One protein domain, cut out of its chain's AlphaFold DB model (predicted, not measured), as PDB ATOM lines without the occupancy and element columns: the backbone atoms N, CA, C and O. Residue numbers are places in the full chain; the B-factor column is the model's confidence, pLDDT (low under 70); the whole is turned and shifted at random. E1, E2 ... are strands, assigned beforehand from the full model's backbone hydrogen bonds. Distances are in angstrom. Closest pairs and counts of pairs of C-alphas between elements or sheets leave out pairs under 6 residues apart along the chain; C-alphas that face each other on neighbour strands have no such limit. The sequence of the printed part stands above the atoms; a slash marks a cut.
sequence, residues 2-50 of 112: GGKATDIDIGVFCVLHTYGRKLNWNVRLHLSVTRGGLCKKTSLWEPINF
ATOM      1  N   GLY A   2      46.111 165.066  -8.498       34.09
ATOM      2  CA  GLY A   2      44.802 164.954  -7.853       34.09
ATOM      3  C   GLY A   2      44.684 163.593  -7.176       34.09
ATOM      4  O   GLY A   2      44.893 162.567  -7.821       34.09
ATOM      5  N   GLY A   3      44.436 163.577  -5.868       40.91
ATOM      6  CA  GLY A   3      44.145 162.337  -5.153       40.91
ATOM      7  C   GLY A   3      42.808 161.788  -5.636       40.91
ATOM      8  O   GLY A   3      41.826 162.524  -5.682       40.91
ATOM      9  N   LYS A   4      42.776 160.511  -6.022       48.09
ATOM     10  CA  LYS A   4      41.538 159.788  -6.323       48.09
ATOM     11  C   LYS A   4      40.654 159.865  -5.073       48.09
ATOM     12  O   LYS A   4      41.111 159.468  -4.004       48.09
ATOM     13  N   ALA A   5      39.447 160.416  -5.190       55.38
ATOM     14  CA  ALA A   5      38.487 160.406  -4.093       55.38
ATOM     15  C   ALA A   5      38.148 158.942  -3.794       55.38
ATOM     16  O   ALA A   5      37.539 158.252  -4.610       55.38
ATOM     17  N   THR A   6      38.650 158.437  -2.675       64.38
ATOM     18  CA  THR A   6      38.318 157.108  -2.180       64.38
ATOM     19  C   THR A   6      36.973 157.215  -1.478       64.38
ATOM     20  O   THR A   6      36.838 158.017  -0.555       64.38
ATOM     21  N   ASP A   7      35.979 156.456  -1.937       87.38
ATOM     22  CA  ASP A   7      34.630 156.436  -1.366       87.38
ATOM     23  C   ASP A   7      34.637 155.653  -0.044       87.38
ATOM     24  O   ASP A   7      34.284 154.475   0.019       87.38
ATOM     25  N   ILE A   8      35.173 156.304   0.988       90.62
ATOM     26  CA  ILE A   8      35.452 155.743   2.307       90.62
ATOM     27  C   ILE A   8      34.752 156.595   3.367       90.62
ATOM     28  O   ILE A   8      34.947 157.811   3.409       90.62
ATOM     29  N   ASP A   9      34.025 155.944   4.272       91.00
ATOM     30  CA  ASP A   9      33.459 156.564   5.466       91.00
ATOM     31  C   ASP A   9      34.484 156.589   6.599       91.00
ATOM     32  O   ASP A   9      34.840 155.557   7.176       91.00
ATOM     33  N   ILE A  10      34.976 157.787   6.909       90.50
ATOM     34  CA  ILE A  10      35.915 158.035   8.007       90.50
ATOM     35  C   ILE A  10      35.172 158.338   9.311       90.50
ATOM     36  O   ILE A  10      34.122 158.974   9.319       90.50
ATOM     37  N   GLY A  11      35.762 157.942  10.435       89.88
ATOM     38  CA  GLY A  11      35.324 158.369  11.756       89.88
ATOM     39  C   GLY A  11      35.950 159.710  12.133       89.88
ATOM     40  O   GLY A  11      37.156 159.915  11.963       89.88
ATOM     41  N   VAL A  12      35.136 160.605  12.691       87.88
ATOM     42  CA  VAL A  12      35.556 161.910  13.210       87.88
ATOM     43  C   VAL A  12      35.057 162.054  14.645       87.88
ATOM     44  O   VAL A  12      33.915 161.724  14.947       87.88
ATOM     45  N   PHE A  13      35.911 162.553  15.533       88.81
ATOM     46  CA  PHE A  13      35.589 162.803  16.937       88.81
ATOM     47  C   PHE A  13      36.124 164.168  17.359       88.81
ATOM     48  O   PHE A  13      37.292 164.476  17.115       88.81
ATOM     49  N   CYS A  14      35.278 164.968  18.006       87.56
ATOM     50  CA  CYS A  14      35.612 166.302  18.489       87.56
ATOM     51  C   CYS A  14      35.436 166.385  20.009       87.56
ATOM     52  O   CYS A  14      34.441 165.901  20.544       87.56
ATOM     53  N   VAL A  15      36.378 167.033  20.696       90.69
ATOM     54  CA  VAL A  15      36.290 167.357  22.126       90.69
ATOM     55  C   VAL A  15      36.561 168.828  22.336       90.69
ATOM     56  O   VAL A  15      37.608 169.337  21.932       90.69
ATOM     57  N   LEU A  16      35.657 169.486  23.051       89.75
ATOM     58  CA  LEU A  16      35.890 170.805  23.609       89.75
ATOM     59  C   LEU A  16      36.501 170.669  25.003       89.75
ATOM     60  O   LEU A  16      35.914 170.070  25.900       89.75
ATOM     61  N   HIS A  17      37.679 171.252  25.188       90.75
ATOM     62  CA  HIS A  17      38.275 171.436  26.504       90.75
ATOM     63  C   HIS A  17      38.224 172.912  26.865       90.75
ATOM     64  O   HIS A  17      38.634 173.742  26.061       90.75
ATOM     65  N   THR A  18      37.779 173.230  28.078       91.56
ATOM     66  CA  THR A  18      37.732 174.600  28.611       91.56
ATOM     67  C   THR A  18      38.958 174.939  29.464       91.56
ATOM     68  O   THR A  18      39.516 176.032  29.356       91.56
ATOM     69  N   TYR A  19      39.436 173.980  30.262       92.00
ATOM     70  CA  TYR A  19      40.542 174.172  31.201       92.00
ATOM     71  C   TYR A  19      41.813 173.397  30.825       92.00
ATOM     72  O   TYR A  19      41.796 172.313  30.233       92.00
ATOM     73  N   GLY A  20      42.960 173.977  31.185       89.56
ATOM     74  CA  GLY A  20      44.270 173.342  31.088       89.56
ATOM     75  C   GLY A  20      44.555 172.376  32.242       89.56
ATOM     76  O   GLY A  20      43.807 172.282  33.207       89.56
ATOM     77  N   ARG A  21      45.710 171.696  32.182       89.75
ATOM     78  CA  ARG A  21      46.168 170.774  33.242       89.75
ATOM     79  C   ARG A  21      46.255 171.434  34.626       89.75
ATOM     80  O   ARG A  21      46.103 170.751  35.627       89.75
ATOM     81  N   LYS A  22      46.520 172.743  34.675       94.75
ATOM     82  CA  LYS A  22      46.592 173.540  35.911       94.75
ATOM     83  C   LYS A  22      45.257 174.220  36.267       94.75
ATOM     84  O   LYS A  22      45.268 175.166  37.039       94.75
ATOM     85  N   LEU A  23      44.142 173.799  35.658       89.94
ATOM     86  CA  LEU A  23      42.806 174.402  35.800       89.94
ATOM     87  C   LEU A  23      42.719 175.891  35.418       89.94
ATOM     88  O   LEU A  23      41.748 176.569  35.729       89.94
ATOM     89  N   ASN A  24      43.707 176.407  34.689       91.94
ATOM     90  CA  ASN A  24      43.645 177.736  34.103       91.94
ATOM     91  C   ASN A  24      42.825 177.724  32.804       91.94
ATOM     92  O   ASN A  24      42.838 176.727  32.071       91.94
ATOM     93  N   TRP A  25      42.148 178.839  32.510       87.62
ATOM     94  CA  TRP A  25      41.385 179.022  31.272       87.62
ATOM     95  C   TRP A  25      42.276 178.767  30.051       87.62
ATOM     96  O   TRP A  25      43.313 179.409  29.875       87.62
ATOM     97  N   ASN A  26      41.913 177.772  29.244       85.75
ATOM     98  CA  ASN A  26      42.701 177.327  28.098       85.75
ATOM     99  C   ASN A  26      41.805 176.539  27.136       85.75
ATOM    100  O   ASN A  26      41.962 175.322  26.973       85.75
ATOM    101  N   VAL A  27      40.845 177.256  26.548       85.38
ATOM    102  CA  VAL A  27      39.845 176.675  25.655       85.38
ATOM    103  C   VAL A  27      40.511 176.181  24.374       85.38
ATOM    104  O   VAL A  27      41.221 176.931  23.701       85.38
ATOM    105  N   ARG A  28      40.298 174.909  24.028       85.56
ATOM    106  CA  ARG A  28      40.776 174.315  22.773       85.56
ATOM    107  C   ARG A  28      39.883 173.173  22.312       85.56
ATOM    108  O   ARG A  28      39.320 172.441  23.122       85.56
ATOM    109  N   LEU A  29      39.846 172.985  20.999       84.31
ATOM    110  CA  LEU A  29      39.192 171.856  20.353       84.31
ATOM    111  C   LEU A  29      40.230 170.783  20.012       84.31
ATOM    112  O   LEU A  29      41.275 171.076  19.427       84.31
ATOM    113  N   HIS A  30      39.939 169.538  20.371       87.75
ATOM    114  CA  HIS A  30      40.639 168.363  19.871       87.75
ATOM    115  C   HIS A  30      39.753 167.695  18.832       87.75
ATOM    116  O   HIS A  30      38.728 167.124  19.178       87.75
ATOM    117  N   LEU A  31      40.161 167.738  17.571       83.62
ATOM    118  CA  LEU A  31      39.506 167.002  16.501       83.62
ATOM    119  C   LEU A  31      40.421 165.846  16.097       83.62
ATOM    120  O   LEU A  31      41.597 166.048  15.789       83.62
ATOM    121  N   SER A  32      39.895 164.630  16.142       85.75
ATOM    122  CA  SER A  32      40.595 163.406  15.760       85.75
ATOM    123  C   SER A  32      39.857 162.737  14.616       85.75
ATOM    124  O   SER A  32      38.630 162.730  14.577       85.75
ATOM    125  N   VAL A  33      40.619 162.161  13.693       85.50
ATOM    126  CA  VAL A  33      40.086 161.456  12.528       85.50
ATOM    127  C   VAL A  33      40.757 160.101  12.417       85.50
ATOM    128  O   VAL A  33      41.953 159.956  12.695       85.50
ATOM    129  N   THR A  34      39.982 159.096  12.032       88.88
ATOM    130  CA  THR A  34      40.485 157.742  11.824       88.88
ATOM    131  C   THR A  34      41.515 157.691  10.692       88.88
ATOM    132  O   THR A  34      41.472 158.438   9.718       88.88
ATOM    133  N   ARG A  35      42.479 156.767  10.789       86.44
ATOM    134  CA  ARG A  35      43.529 156.557   9.767       86.44
ATOM    135  C   ARG A  35      43.078 155.680   8.603       86.44
ATOM    136  O   ARG A  35      43.838 154.865   8.084       86.44
ATOM    137  N   GLY A  36      41.820 155.809   8.244       89.38
ATOM    138  CA  GLY A  36      41.121 154.901   7.362       89.38
ATOM    139  C   GLY A  36      39.637 154.955   7.646       89.38
ATOM    140  O   GLY A  36      39.191 155.735   8.489       89.38
ATOM    141  N   GLY A  37      38.896 154.123   6.951       91.50
ATOM    142  CA  GLY A  37      37.459 154.052   7.104       91.50
ATOM    143  C   GLY A  37      36.894 152.872   6.343       91.50
ATOM    144  O   GLY A  37      37.648 152.104   5.742       91.50
ATOM    145  N   LEU A  38      35.577 152.731   6.358       94.19
ATOM    146  CA  LEU A  38      34.904 151.669   5.621       94.19
ATOM    147  C   LEU A  38      34.709 152.100   4.170       94.19
ATOM    148  O   LEU A  38      34.107 153.135   3.900       94.19
ATOM    149  N   CYS A  39      35.224 151.316   3.230       92.06
ATOM    150  CA  CYS A  39      34.925 151.497   1.817       92.06
ATOM    151  C   CYS A  39      33.434 151.256   1.592       92.06
ATOM    152  O   CYS A  39      32.941 150.169   1.884       92.06
ATOM    153  N   LYS A  40      32.707 152.230   1.038       90.50
ATOM    154  CA  LYS A  40      31.244 152.121   0.905       90.50
ATOM    155  C   LYS A  40      30.794 150.958   0.026       90.50
ATOM    156  O   LYS A  40      29.707 150.425   0.209       90.50
ATOM    157  N   LYS A  41      31.636 150.551  -0.928       90.75
ATOM    158  CA  LYS A  41      31.331 149.452  -1.855       90.75
ATOM    159  C   LYS A  41      31.539 148.076  -1.237       90.75
ATOM    160  O   LYS A  41      30.767 147.167  -1.508       90.75
ATOM    161  N   THR A  42      32.611 147.906  -0.467       92.25
ATOM    162  CA  THR A  42      33.033 146.589   0.037       92.25
ATOM    163  C   THR A  42      32.759 146.410   1.525       92.25
ATOM    164  O   THR A  42      32.845 145.296   2.027       92.25
ATOM    165  N   SER A  43      32.451 147.496   2.240       91.88
ATOM    166  CA  SER A  43      32.402 147.572   3.705       91.88
ATOM    167  C   SER A  43      33.695 147.119   4.396       91.88
ATOM    168  O   SER A  43      33.703 146.855   5.595       91.88
ATOM    169  N   LEU A  44      34.807 147.031   3.658       93.69
ATOM    170  CA  LEU A  44      36.115 146.688   4.207       93.69
ATOM    171  C   LEU A  44      36.853 147.947   4.653       93.69
ATOM    172  O   LEU A  44      36.698 149.020   4.072       93.69
ATOM    173  N   TRP A  45      37.688 147.803   5.682       92.38
ATOM    174  CA  TRP A  45      38.521 148.897   6.162       92.38
ATOM    175  C   TRP A  45      39.646 149.218   5.174       92.38
ATOM    176  O   TRP A  45      40.519 148.386   4.925       92.38
ATOM    177  N   GLU A  46      39.684 150.453   4.683       91.06
ATOM    178  CA  GLU A  46      40.743 150.961   3.816       91.06
ATOM    179  C   GLU A  46      41.602 152.004   4.550       91.06
ATOM    180  O   GLU A  46      41.072 152.939   5.161       91.06
ATOM    181  N   PRO A  47      42.943 151.874   4.534       87.94
ATOM    182  CA  PRO A  47      43.828 152.802   5.225       87.94
ATOM    183  C   PRO A  47      43.959 154.132   4.473       87.94
ATOM    184  O   PRO A  47      44.177 154.172   3.264       87.94
ATOM    185  N   ILE A  48      43.963 155.236   5.221       85.12
ATOM    186  CA  ILE A  48      44.221 156.583   4.702       85.12
ATOM    187  C   ILE A  48      45.528 157.107   5.293       85.12
ATOM    188  O   ILE A  48      45.785 157.031   6.500       85.12
ATOM    189  N   ASN A  49      46.371 157.664   4.423       81.19
ATOM    190  CA  ASN A  49      47.647 158.250   4.806       81.19
ATOM    191  C   ASN A  49      47.620 159.766   4.639       81.19
ATOM    192  O   ASN A  49      47.334 160.293   3.566       81.19
ATOM    193  N   PHE A  50      47.999 160.462   5.705       79.12
ATOM    194  CA  PHE A  50      48.039 161.916   5.757       79.12
ATOM    195  C   PHE A  50      49.484 162.410   5.692       79.12
ATOM    196  O   PHE A  50      50.359 161.921   6.408       79.12
TER     197      PHE A  50
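What this domain is: This is residues 2 to 50 of the 112 residues of the protein "Transposase" of Vibrio crassostreae (UniProt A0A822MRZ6). A long, narrow hairpin of E1 and E2 makes the length of this flat shape, and the short E3 pairs with E2 near the end away from the turn at residues 20 to 24. The 49 printed residues hold no named helix and three strands, E1, E2, E3 in chain and sheet order, a meander, each strand the antiparallel neighbour of the one before. The class is all strand; the whole is extended, with a radius of gyration of the C-alphas of 16.1 A and spans of 47 by 24 by 11 A.

How they stand to each other: E2, residues 25 to 39, is the inner strand. E1, residues 8 to 19, forms an antiparallel hairpin with it, at 168 degrees between directions; N 15 and O 30, 2.8 A apart, are within hydrogen-bond range. E3, residues 45 to 47, forms an antiparallel hairpin with E2 at 115 degrees, with N 46 and O 37 within hydrogen-bond range at 2.8 A.

Where its parts are: E1 begins at C-alpha 8 (35.452, 155.743, 2.307) and is 34.6 A long. E2 measures 40.8 A. E3, 6.7 A, ends at C-alpha 47 (43.828, 152.802, 5.225).

The domain as a whole: The C-alphas farthest apart, Asn 24 and Lys 41, are 47.4 A apart. The printed part has no cut, and both links are tight. Residues 2 to 6 have pLDDT under 70.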